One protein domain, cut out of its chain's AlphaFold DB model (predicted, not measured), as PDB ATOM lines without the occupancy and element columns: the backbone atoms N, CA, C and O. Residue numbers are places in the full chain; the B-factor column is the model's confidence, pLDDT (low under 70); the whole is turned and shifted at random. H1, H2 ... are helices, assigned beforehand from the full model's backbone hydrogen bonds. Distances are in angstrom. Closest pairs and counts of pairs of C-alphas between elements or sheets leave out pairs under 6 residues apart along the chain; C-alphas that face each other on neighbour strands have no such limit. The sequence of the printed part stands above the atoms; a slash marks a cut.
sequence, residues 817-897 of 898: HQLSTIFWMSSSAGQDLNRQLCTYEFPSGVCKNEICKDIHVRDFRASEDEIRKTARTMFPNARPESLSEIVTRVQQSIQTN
ATOM      1  N   HIS A 817      -7.968  12.856 -54.417       56.19
ATOM      2  CA  HIS A 817      -7.930  12.166 -53.130       56.19
ATOM      3  C   HIS A 817      -6.490  11.931 -52.648       56.19
ATOM      4  O   HIS A 817      -6.180  12.200 -51.488       56.19
ATOM      5  N   GLN A 818      -5.591  11.450 -53.515       61.34
ATOM      6  CA  GLN A 818      -4.178  11.241 -53.175       61.34
ATOM      7  C   GLN A 818      -3.484  12.576 -52.878       61.34
ATOM      8  O   GLN A 818      -2.838  12.696 -51.841       61.34
ATOM      9  N   LEU A 819      -3.698  13.604 -53.707       66.94
ATOM     10  CA  LEU A 819      -3.145  14.946 -53.473       66.94
ATOM     11  C   LEU A 819      -3.640  15.548 -52.146       66.94
ATOM     12  O   LEU A 819      -2.836  16.038 -51.355       66.94
ATOM     13  N   SER A 820      -4.941  15.430 -51.851       64.50
ATOM     14  CA  SER A 820      -5.522  15.874 -50.572       64.50
ATOM     15  C   SER A 820      -4.937  15.119 -49.370       64.50
ATOM     16  O   SER A 820      -4.699  15.720 -48.324       64.50
ATOM     17  N   THR A 821      -4.679  13.814 -49.523       69.00
ATOM     18  CA  THR A 821      -4.095  12.966 -48.470       69.00
ATOM     19  C   THR A 821      -2.656  13.386 -48.161       69.00
ATOM     20  O   THR A 821      -2.322  13.592 -46.998       69.00
ATOM     21  N   ILE A 822      -1.814  13.574 -49.186       67.69
ATOM     22  CA  ILE A 822      -0.401  13.953 -49.007       67.69
ATOM     23  C   ILE A 822      -0.289  15.376 -48.426       67.69
ATOM     24  O   ILE A 822       0.502  15.604 -47.511       67.69
ATOM     25  N   PHE A 823      -1.126  16.320 -48.877       70.75
ATOM     26  CA  PHE A 823      -1.163  17.679 -48.319       70.75
ATOM     27  C   PHE A 823      -1.552  17.687 -46.828       70.75
ATOM     28  O   PHE A 823      -0.929  18.385 -46.028       70.75
ATOM     29  N   TRP A 824      -2.528  16.867 -46.417       68.88
ATOM     30  CA  TRP A 824      -2.880  16.733 -44.998       68.88
ATOM     31  C   TRP A 824      -1.771  16.051 -44.188       68.88
ATOM     32  O   TRP A 824      -1.434  16.522 -43.103       68.88
ATOM     33  N   MET A 825      -1.149  14.993 -44.725       68.69
ATOM     34  CA  MET A 825      -0.003  14.337 -44.084       68.69
ATOM     35  C   MET A 825       1.133  15.334 -43.812       68.69
ATOM     36  O   MET A 825       1.685  15.329 -42.715       68.69
ATOM     37  N   SER A 826       1.409  16.247 -44.747       67.50
ATOM     38  CA  SER A 826       2.417  17.305 -44.582       67.50
ATOM     39  C   SER A 826       2.077  18.239 -43.417       67.50
ATOM     40  O   SER A 826       2.889  18.430 -42.508       67.50
ATOM     41  N   SER A 827       0.827  18.718 -43.370       70.38
ATOM     42  CA  SER A 827       0.312  19.517 -42.253       70.38
ATOM     43  C   SER A 827       0.359  18.779 -40.909       70.38
ATOM     44  O   SER A 827       0.462  19.433 -39.873       70.38
ATOM     45  N   SER A 828       0.243  17.448 -40.900       65.12
ATOM     46  CA  SER A 828       0.281  16.637 -39.675       65.12
ATOM     47  C   SER A 828       1.704  16.341 -39.184       65.12
ATOM     48  O   SER A 828       1.922  16.252 -37.979       65.12
ATOM     49  N   ALA A 829       2.676  16.275 -40.099       68.56
ATOM     50  CA  ALA A 829       4.096  16.045 -39.822       68.56
ATOM     51  C   ALA A 829       4.848  17.313 -39.355       68.56
ATOM     52  O   ALA A 829       6.076  17.329 -39.313       68.56
ATOM     53  N   GLY A 830       4.130  18.400 -39.044       70.75
ATOM     54  CA  GLY A 830       4.721  19.663 -38.589       70.75
ATOM     55  C   GLY A 830       5.531  20.413 -39.653       70.75
ATOM     56  O   GLY A 830       6.314  21.295 -39.304       70.75
ATOM     57  N   GLN A 831       5.369  20.074 -40.937       76.56
ATOM     58  CA  GLN A 831       6.049  20.774 -42.025       76.56
ATOM     59  C   GLN A 831       5.477  22.186 -42.231       76.56
ATOM     60  O   GLN A 831       4.321  22.480 -41.924       76.56
ATOM     61  N   ASP A 832       6.319  23.077 -42.754       73.25
ATOM     62  CA  ASP A 832       5.990  24.483 -42.985       73.25
ATOM     63  C   ASP A 832       4.901  24.640 -44.062       73.25
ATOM     64  O   ASP A 832       5.168  24.502 -45.256       73.25
ATOM     65  N   LEU A 833       3.686  24.988 -43.623       73.62
ATOM     66  CA  LEU A 833       2.489  25.198 -44.453       73.62
ATOM     67  C   LEU A 833       2.645  26.273 -45.547       73.62
ATOM     68  O   LEU A 833       1.775  26.391 -46.409       73.62
ATOM     69  N   ASN A 834       3.719  27.068 -45.523       79.25
ATOM     70  CA  ASN A 834       4.027  28.039 -46.573       79.25
ATOM     71  C   ASN A 834       4.705  27.403 -47.805       79.25
ATOM     72  O   ASN A 834       4.851  28.074 -48.830       79.25
ATOM     73  N   ARG A 835       5.120  26.132 -47.727       84.06
ATOM     74  CA  ARG A 835       5.716  25.377 -48.839       84.06
ATOM     75  C   ARG A 835       4.639  24.595 -49.589       84.06
ATOM     76  O   ARG A 835       3.780  23.962 -48.981       84.06
ATOM     77  N   GLN A 836       4.687  24.628 -50.917       88.81
ATOM     78  CA  GLN A 836       3.775  23.851 -51.762       88.81
ATOM     79  C   GLN A 836       4.346  22.442 -51.968       88.81
ATOM     80  O   GLN A 836       5.503  22.203 -51.641       88.81
ATOM     81  N   LEU A 837       3.575  21.486 -52.497       89.50
ATOM     82  CA  LEU A 837       4.165  20.219 -52.952       89.50
ATOM     83  C   LEU A 837       4.902  20.429 -54.278       89.50
ATOM     84  O   LEU A 837       4.436  21.183 -55.133       89.50
ATOM     85  N   CYS A 838       6.007  19.708 -54.487       92.25
ATOM     86  CA  CYS A 838       6.770  19.828 -55.724       92.25
ATOM     87  C   CYS A 838       5.981  19.315 -56.942       92.25
ATOM     88  O   CYS A 838       5.825  18.112 -57.167       92.25
ATOM     89  N   THR A 839       5.538  20.240 -57.794       86.81
ATOM     90  CA  THR A 839       4.783  19.934 -59.021       86.81
ATOM     91  C   THR A 839       5.581  19.109 -60.038       86.81
ATOM     92  O   THR A 839       4.984  18.368 -60.817       86.81
ATOM     93  N   TYR A 840       6.917  19.173 -60.004       86.00
ATOM     94  CA  TYR A 840       7.816  18.405 -60.878       86.00
ATOM     95  C   TYR A 840       7.995  16.933 -60.469       86.00
ATOM     96  O   TYR A 840       8.536  16.144 -61.243       86.00
ATOM     97  N   GLU A 841       7.541  16.533 -59.281       87.31
ATOM     98  CA  GLU A 841       7.629  15.139 -58.829       87.31
ATOM     99  C   GLU A 841       6.438  14.304 -59.329       87.31
ATOM    100  O   GLU A 841       6.597  13.140 -59.680       87.31
ATOM    101  N   PHE A 842       5.258  14.909 -59.484       73.56
ATOM    102  CA  PHE A 842       4.031  14.201 -59.870       73.56
ATOM    103  C   PHE A 842       3.911  13.678 -61.318       73.56
ATOM    104  O   PHE A 842       3.136  12.741 -61.507       73.56
ATOM    105  N   PRO A 843       4.634  14.193 -62.337       68.31
ATOM    106  CA  PRO A 843       4.680  13.561 -63.659       68.31
ATOM    107  C   PRO A 843       5.893  12.634 -63.864       68.31
ATOM    108  O   PRO A 843       5.920  11.903 -64.853       68.31
ATOM    109  N   SER A 844       6.908  12.679 -62.988       66.50
ATOM    110  CA  SER A 844       8.223  12.052 -63.245       66.50
ATOM    111  C   SER A 844       8.890  11.346 -62.057       66.50
ATOM    112  O   SER A 844      10.011  10.864 -62.205       66.50
ATOM    113  N   GLY A 845       8.257  11.281 -60.881       80.00
ATOM    114  CA  GLY A 845       8.735  10.576 -59.677       80.00
ATOM    115  C   GLY A 845       9.978  11.170 -58.997       80.00
ATOM    116  O   GLY A 845      10.263  10.844 -57.848       80.00
ATOM    117  N   VAL A 846      10.714  12.048 -59.684       84.31
ATOM    118  CA  VAL A 846      11.973  12.655 -59.236       84.31
ATOM    119  C   VAL A 846      11.970  14.143 -59.581       84.31
ATOM    120  O   VAL A 846      11.945  14.509 -60.758       84.31
ATOM    121  N   CYS A 847      12.070  15.012 -58.574       92.12
ATOM    122  CA  CYS A 847      12.484  16.393 -58.813       92.12
ATOM    123  C   CYS A 847      13.992  16.430 -59.102       92.12
ATOM    124  O   CYS A 847      14.785  15.877 -58.346       92.12
ATOM    125  N   LYS A 848      14.396  17.097 -60.189       90.31
ATOM    126  CA  LYS A 848      15.813  17.261 -60.575       90.31
ATOM    127  C   LYS A 848      16.451  18.557 -60.061       90.31
ATOM    128  O   LYS A 848      17.572  18.872 -60.442       90.31
ATOM    129  N   ASN A 849      15.727  19.342 -59.266       91.00
ATOM    130  CA  ASN A 849      16.205  20.611 -58.733       91.00
ATOM    131  C   ASN A 849      16.608  20.428 -57.266       91.00
ATOM    132  O   ASN A 849      15.758  20.476 -56.382       91.00
ATOM    133  N   GLU A 850      17.905  20.259 -57.017       85.12
ATOM    134  CA  GLU A 850      18.498  20.101 -55.675       85.12
ATOM    135  C   GLU A 850      18.258  21.315 -54.752       85.12
ATOM    136  O   GLU A 850      18.446  21.230 -53.543       85.12
ATOM    137  N   ILE A 851      17.817  22.446 -55.318       93.56
ATOM    138  CA  ILE A 851      17.511  23.701 -54.618       93.56
ATOM    139  C   ILE A 851      15.990  23.944 -54.505       93.56
ATOM    140  O   ILE A 851      15.548  25.065 -54.228       93.56
ATOM    141  N   CYS A 852      15.163  22.925 -54.760       93.75
ATOM    142  CA  CYS A 852      13.714  23.029 -54.613       93.75
ATOM    143  C   CYS A 852      13.344  23.304 -53.144       93.75
ATOM    144  O   CYS A 852      13.895  22.711 -52.220       93.75
ATOM    145  N   LYS A 853      12.433  24.259 -52.921       93.38
ATOM    146  CA  LYS A 853      11.949  24.630 -51.575       93.38
ATOM    147  C   LYS A 853      10.590  24.015 -51.246       93.38
ATOM    148  O   LYS A 853      10.185  24.043 -50.080       93.38
ATOM    149  N   ASP A 854       9.923  23.497 -52.270       93.62
ATOM    150  CA  ASP A 854       8.668  22.771 -52.185       93.62
ATOM    151  C   ASP A 854       8.888  21.394 -51.544       93.62
ATOM    152  O   ASP A 854      10.005  20.889 -51.469       93.62
ATOM    153  N   ILE A 855       7.812  20.805 -51.044       90.31
ATOM    154  CA  ILE A 855       7.819  19.567 -50.271       90.31
ATOM    155  C   ILE A 855       7.857  18.378 -51.230       90.31
ATOM    156  O   ILE A 855       6.974  18.251 -52.088       90.31
ATOM    157  N   HIS A 856       8.850  17.499 -51.071       91.81
ATOM    158  CA  HIS A 856       8.966  16.287 -51.877       91.81
ATOM    159  C   HIS A 856       8.207  15.109 -51.286       91.81
ATOM    160  O   HIS A 856       8.230  14.894 -50.077       91.81
ATOM    161  N   VAL A 857       7.605  14.281 -52.145       82.94
ATOM    162  CA  VAL A 857       6.961  13.015 -51.740       82.94
ATOM    163  C   VAL A 857       7.996  12.058 -51.125       82.94
ATOM    164  O   VAL A 857       7.687  11.303 -50.203       82.94
ATOM    165  N   ARG A 858       9.256  12.159 -51.565       79.81
ATOM    166  CA  ARG A 858      10.427  11.467 -50.995       79.81
ATOM    167  C   ARG A 858      10.796  11.891 -49.563       79.81
ATOM    168  O   ARG A 858      11.342  11.068 -48.830       79.81
ATOM    169  N   ASP A 859      10.459  13.112 -49.137       82.12
ATOM    170  CA  ASP A 859      10.787  13.621 -47.791       82.12
ATOM    171  C   ASP A 859       9.827  13.108 -46.704       82.12
ATOM    172  O   ASP A 859      10.120  13.205 -45.509       82.12
ATOM    173  N   PHE A 860       8.694  12.508 -47.091       80.38
ATOM    174  CA  PHE A 860       7.733  11.893 -46.172       80.38
ATOM    175  C   PHE A 860       8.250  10.555 -45.630       80.38
ATOM    176  O   PHE A 860       7.683   9.491 -45.887       80.38
ATOM    177  N   ARG A 861       9.278  10.601 -44.775       77.19
ATOM    178  CA  ARG A 861       9.641   9.496 -43.868       77.19
ATOM    179  C   ARG A 861       8.636   9.341 -42.714       77.19
ATOM    180  O   ARG A 861       9.032   9.122 -41.573       77.19
ATOM    181  N   ALA A 862       7.341   9.441 -43.018       80.06
ATOM    182  CA  ALA A 862       6.282   9.135 -42.071       80.06
ATOM    183  C   ALA A 862       6.390   7.657 -41.682       80.06
ATOM    184  O   ALA A 862       6.389   6.775 -42.546       80.06
ATOM    185  N   SER A 863       6.510   7.378 -40.386       87.69
ATOM    186  CA  SER A 863       6.578   5.991 -39.909       87.69
ATOM    187  C   SER A 863       5.252   5.262 -40.166       87.69
ATOM    188  O   SER A 863       4.196   5.892 -40.253       87.69
ATOM    189  N   GLU A 864       5.256   3.928 -40.271       87.31
ATOM    190  CA  GLU A 864       4.000   3.200 -40.520       87.31
ATOM    191  C   GLU A 864       2.970   3.455 -39.406       87.31
ATOM    192  O   GLU A 864       1.786   3.627 -39.691       87.31
ATOM    193  N   ASP A 865       3.413   3.587 -38.152       88.38
ATOM    194  CA  ASP A 865       2.546   3.954 -37.029       88.38
ATOM    195  C   ASP A 865       2.018   5.393 -37.098       88.38
ATOM    196  O   ASP A 865       0.916   5.662 -36.623       88.38
ATOM    197  N   GLU A 866       2.731   6.312 -37.742       86.25
ATOM    198  CA  GLU A 866       2.294   7.690 -37.980       86.25
ATOM    199  C   GLU A 866       1.273   7.780 -39.124       86.25
ATOM    200  O   GLU A 866       0.249   8.455 -38.982       86.25
ATOM    201  N   ILE A 867       1.462   7.002 -40.197       87.88
ATOM    202  CA  ILE A 867       0.455   6.791 -41.252       87.88
ATOM    203  C   ILE A 867      -0.796   6.119 -40.654       87.88
ATOM    204  O   ILE A 867      -1.925   6.531 -40.922       87.88
ATOM    205  N   ARG A 868      -0.620   5.124 -39.778       89.56
ATOM    206  CA  ARG A 868      -1.694   4.385 -39.089       89.56
ATOM    207  C   ARG A 868      -2.440   5.249 -38.063       89.56
ATOM    208  O   ARG A 868      -3.664   5.148 -37.958       89.56
ATOM    209  N   LYS A 869      -1.740   6.128 -37.338       89.44
ATOM    210  CA  LYS A 869      -2.309   7.153 -36.442       89.44
ATOM    211  C   LYS A 869      -3.119   8.179 -37.239       89.44
ATOM    212  O   LYS A 869      -4.271   8.428 -36.895       89.44
ATOM    213  N   THR A 870      -2.565   8.665 -38.348       83.88
ATOM    214  CA  THR A 870      -3.218   9.562 -39.317       83.88
ATOM    215  C   THR A 870      -4.498   8.956 -39.900       83.88
ATOM    216  O   THR A 870      -5.559   9.586 -39.880       83.88
ATOM    217  N   ALA A 871      -4.444   7.697 -40.345       84.19
ATOM    218  CA  ALA A 871      -5.608   6.976 -40.854       84.19
ATOM    219  C   ALA A 871      -6.701   6.824 -39.780       84.19
ATOM    220  O   ALA A 871      -7.872   7.060 -40.068       84.19
ATOM    221  N   ARG A 872      -6.335   6.520 -38.525       90.00
ATOM    222  CA  ARG A 872      -7.282   6.476 -37.393       90.00
ATOM    223  C   ARG A 872      -7.924   7.836 -37.098       90.00
ATOM    224  O   ARG A 872      -9.104   7.866 -36.770       90.00
ATOM    225  N   THR A 873      -7.197   8.949 -37.233       84.00
ATOM    226  CA  THR A 873      -7.773  10.293 -37.030       84.00
ATOM    227  C   THR A 873      -8.701  10.737 -38.161       84.00
ATOM    228  O   THR A 873      -9.688  11.411 -37.885       84.00
ATOM    229  N   MET A 874      -8.437  10.345 -39.414       69.12
ATOM    230  CA  MET A 874      -9.338  10.649 -40.539       69.12
ATOM    231  C   MET A 874     -10.552   9.713 -40.600       69.12
ATOM    232  O   MET A 874     -11.636  10.134 -41.000       69.12
ATOM    233  N   PHE A 875     -10.391   8.456 -40.180       89.25
ATOM    234  CA  PHE A 875     -11.425   7.426 -40.250       89.25
ATOM    235  C   PHE A 875     -11.667   6.762 -38.879       89.25
ATOM    236  O   PHE A 875     -11.458   5.554 -38.737       89.25
ATOM    237  N   PRO A 876     -12.151   7.503 -37.860       80.00
ATOM    238  CA  PRO A 876     -12.341   6.973 -36.501       80.00
ATOM    239  C   PRO A 876     -13.361   5.823 -36.424       80.00
ATOM    240  O   PRO A 876     -13.309   5.014 -35.505       80.00
ATOM    241  N   ASN A 877     -14.258   5.730 -37.413       86.38
ATOM    242  CA  ASN A 877     -15.281   4.686 -37.527       86.38
ATOM    243  C   ASN A 877     -14.907   3.563 -38.521       86.38
ATOM    244  O   ASN A 877     -15.725   2.675 -38.768       86.38
ATOM    245  N   ALA A 878     -13.719   3.597 -39.136       85.25
ATOM    246  CA  ALA A 878     -13.288   2.527 -40.034       85.25
ATOM    247  C   ALA A 878     -12.936   1.257 -39.249       85.25
ATOM    248  O   ALA A 878     -12.360   1.303 -38.161       85.25
ATOM    249  N   ARG A 879     -13.245   0.094 -39.831       89.38
ATOM    250  CA  ARG A 879     -12.838  -1.193 -39.255       89.38
ATOM    251  C   ARG A 879     -11.308  -1.311 -39.273       89.38
ATOM    252  O   ARG A 879     -10.688  -0.797 -40.211       89.38
ATOM    253  N   PRO A 880     -10.692  -2.033 -38.316       83.19
ATOM    254  CA  PRO A 880      -9.246  -2.267 -38.305       83.19
ATOM    255  C   PRO A 880      -8.713  -2.801 -39.643       83.19
ATOM    256  O   PRO A 880      -7.684  -2.334 -40.114       83.19
ATOM    257  N   GLU A 881      -9.474  -3.689 -40.288       80.94
ATOM    258  CA  GLU A 881      -9.198  -4.279 -41.605       80.94
ATOM    259  C   GLU A 881      -9.065  -3.205 -42.705       80.94
ATOM    260  O   GLU A 881      -8.055  -3.138 -43.408       80.94
ATOM    261  N   SER A 882     -10.043  -2.296 -42.801       86.56
ATOM    262  CA  SER A 882     -10.010  -1.167 -43.741       86.56
ATOM    263  C   SER A 882      -8.925  -0.138 -43.405       86.56
ATOM    264  O   SER A 882      -8.358   0.462 -44.313       86.56
ATOM    265  N   LEU A 883      -8.581   0.045 -42.124       88.44
ATOM    266  CA  LEU A 883      -7.455   0.897 -41.730       88.44
ATOM    267  C   LEU A 883      -6.117   0.298 -42.179       88.44
ATOM    268  O   LEU A 883      -5.286   1.038 -42.698       88.44
ATOM    269  N   SER A 884      -5.916  -1.020 -42.046       89.88
ATOM    270  CA  SER A 884      -4.736  -1.680 -42.619       89.88
ATOM    271  C   SER A 884      -4.688  -1.555 -44.141       89.88
ATOM    272  O   SER A 884      -3.631  -1.234 -44.669       89.88
ATOM    273  N   GLU A 885      -5.813  -1.698 -44.853       89.94
ATOM    274  CA  GLU A 885      -5.823  -1.516 -46.310       89.94
ATOM    275  C   GLU A 885      -5.462  -0.077 -46.723       89.94
ATOM    276  O   GLU A 885      -4.679   0.118 -47.654       89.94
ATOM    277  N   ILE A 886      -5.969   0.939 -46.015       83.44
ATOM    278  CA  ILE A 886      -5.616   2.347 -46.256       83.44
ATOM    279  C   ILE A 886      -4.117   2.581 -46.018       83.44
ATOM    280  O   ILE A 886      -3.461   3.181 -46.870       83.44
ATOM    281  N   VAL A 887      -3.558   2.073 -44.912       90.75
ATOM    282  CA  VAL A 887      -2.117   2.172 -44.618       90.75
ATOM    283  C   VAL A 887      -1.297   1.487 -45.712       90.75
ATOM    284  O   VAL A 887      -0.407   2.122 -46.271       90.75
ATOM    285  N   THR A 888      -1.633   0.250 -46.094       88.38
ATOM    286  CA  THR A 888      -0.936  -0.481 -47.161       88.38
ATOM    287  C   THR A 888      -1.026   0.241 -48.506       88.38
ATOM    288  O   THR A 888      -0.017   0.331 -49.195       88.38
ATOM    289  N   ARG A 889      -2.174   0.822 -48.879       79.94
ATOM    290  CA  ARG A 889      -2.305   1.602 -50.126       79.94
ATOM    291  C   ARG A 889      -1.470   2.888 -50.106       79.94
ATOM    292  O   ARG A 889      -0.886   3.230 -51.131       79.94
ATOM    293  N   VAL A 890      -1.374   3.588 -48.972       81.62
ATOM    294  CA  VAL A 890      -0.491   4.765 -48.826       81.62
ATOM    295  C   VAL A 890       0.979   4.346 -48.888       81.62
ATOM    296  O   VAL A 890       1.741   4.913 -49.663       81.62
ATOM    297  N   GLN A 891       1.369   3.310 -48.145       86.00
ATOM    298  CA  GLN A 891       2.732   2.771 -48.107       86.00
ATOM    299  C   GLN A 891       3.171   2.238 -49.482       86.00
ATOM    300  O   GLN A 891       4.283   2.519 -49.924       86.00
ATOM    301  N   GLN A 892       2.274   1.565 -50.213       82.88
ATOM    302  CA  GLN A 892       2.482   1.149 -51.600       82.88
ATOM    303  C   GLN A 892       2.595   2.360 -52.535       82.88
ATOM    304  O   GLN A 892       3.510   2.403 -53.344       82.88
ATOM    305  N   SER A 893       1.734   3.377 -52.392       73.38
ATOM    306  CA  SER A 893       1.808   4.616 -53.184       73.38
ATOM    307  C   SER A 893       3.061   5.454 -52.891       73.38
ATOM    308  O   SER A 893       3.424   6.284 -53.723       73.38
ATOM    309  N   ILE A 894       3.719   5.263 -51.745       81.50
ATOM    310  CA  ILE A 894       5.065   5.788 -51.487       81.50
ATOM    311  C   ILE A 894       6.082   4.907 -52.227       81.50
ATOM    312  O   ILE A 894       6.805   5.406 -53.084       81.50
ATOM    313  N   GLN A 895       6.080   3.590 -51.983       80.19
ATOM    314  CA  GLN A 895       7.032   2.636 -52.574       80.19
ATOM    315  C   GLN A 895       7.039   2.602 -54.112       80.19
ATOM    316  O   GLN A 895       8.095   2.395 -54.697       80.19
ATOM    317  N   THR A 896       5.909   2.825 -54.792       73.00
ATOM    318  CA  THR A 896       5.846   2.845 -56.269       73.00
ATOM    319  C   THR A 896       6.354   4.143 -56.903       73.00
ATOM    320  O   THR A 896       6.381   4.234 -58.126       73.00
ATOM    321  N   ASN A 897       6.717   5.152 -56.103       59.00
ATOM    322  CA  ASN A 897       7.296   6.423 -56.566       59.00
ATOM    323  C   ASN A 897       8.782   6.585 -56.175       59.00
ATOM    324  O   ASN A 897       9.351   7.668 -56.350       59.00
TER     325      ASN A 897
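What this domain is: This is residues 817 to 897 of the 898 residues of an uncharacterized protein of Thanatephorus cucumeris (strain AG1-IB / isolate 7/3/14) (UniProt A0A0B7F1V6). Look first for H3, the longest helix, with H2 packed on it at a slant; H1 stands near H2 and crosswise to it, touching neither helix. The other end of the elongated model is a long loop: residues 829 to 863 have no named element and swing out as far as Ile 851. The printed part has 81 residues, with three named helices in the order H1, H2, H3 and no named strand; the class is all helix, though under half of the residues, 39 of 81, are in named elements. The whole is compact, with a radius of gyration of the C-alphas of 13.3 A, and its C-alphas span 41 by 25 by 20 A.

Where its parts are: Find C-alpha 880 at (-9.246, -2.267, -38.305); from there H3, residues 880 to 895, runs 22.2 A to C-alpha 895 at (7.032, 2.636, -52.574). Go back to residues 864 to 874 for H2, 15.3 A long. H1, residues 817 to 828, starts at C-alpha 817 at (-7.930, 12.166, -53.130) and is 16.4 A long.

How they stand to each other: Start at H3, which touches H2; their closest C-alphas, those of Val 887 and Arg 868, are 6.0 A apart. The two run opposite ways at a steep tilt of 57 degrees. H1 and H2 are close but not clearly touching: look at Met 825 and Thr 870, whose C-alphas, the closest of the pair, are 7.5 A apart. Their lines are about perpendicular, at 74 degrees. H1 and H3 are apart. In H1, H2 and H3 every O i to N i+4 pair is within hydrogen-bond range.

The domain as a whole: The two C-alphas farthest apart are those of Ile 851 and Arg 879, at 42.2 A. The printed part has no cut; the link from H1 to H2 is long, with 35 residues, and the link from H2 to H3 is tight, with 5. In the B-factor column, the mean pLDDT of the printed part is 81.0, while that of H1 is 66; 15 residues are under 70, among them residues 817 to 822 and 843 to 844.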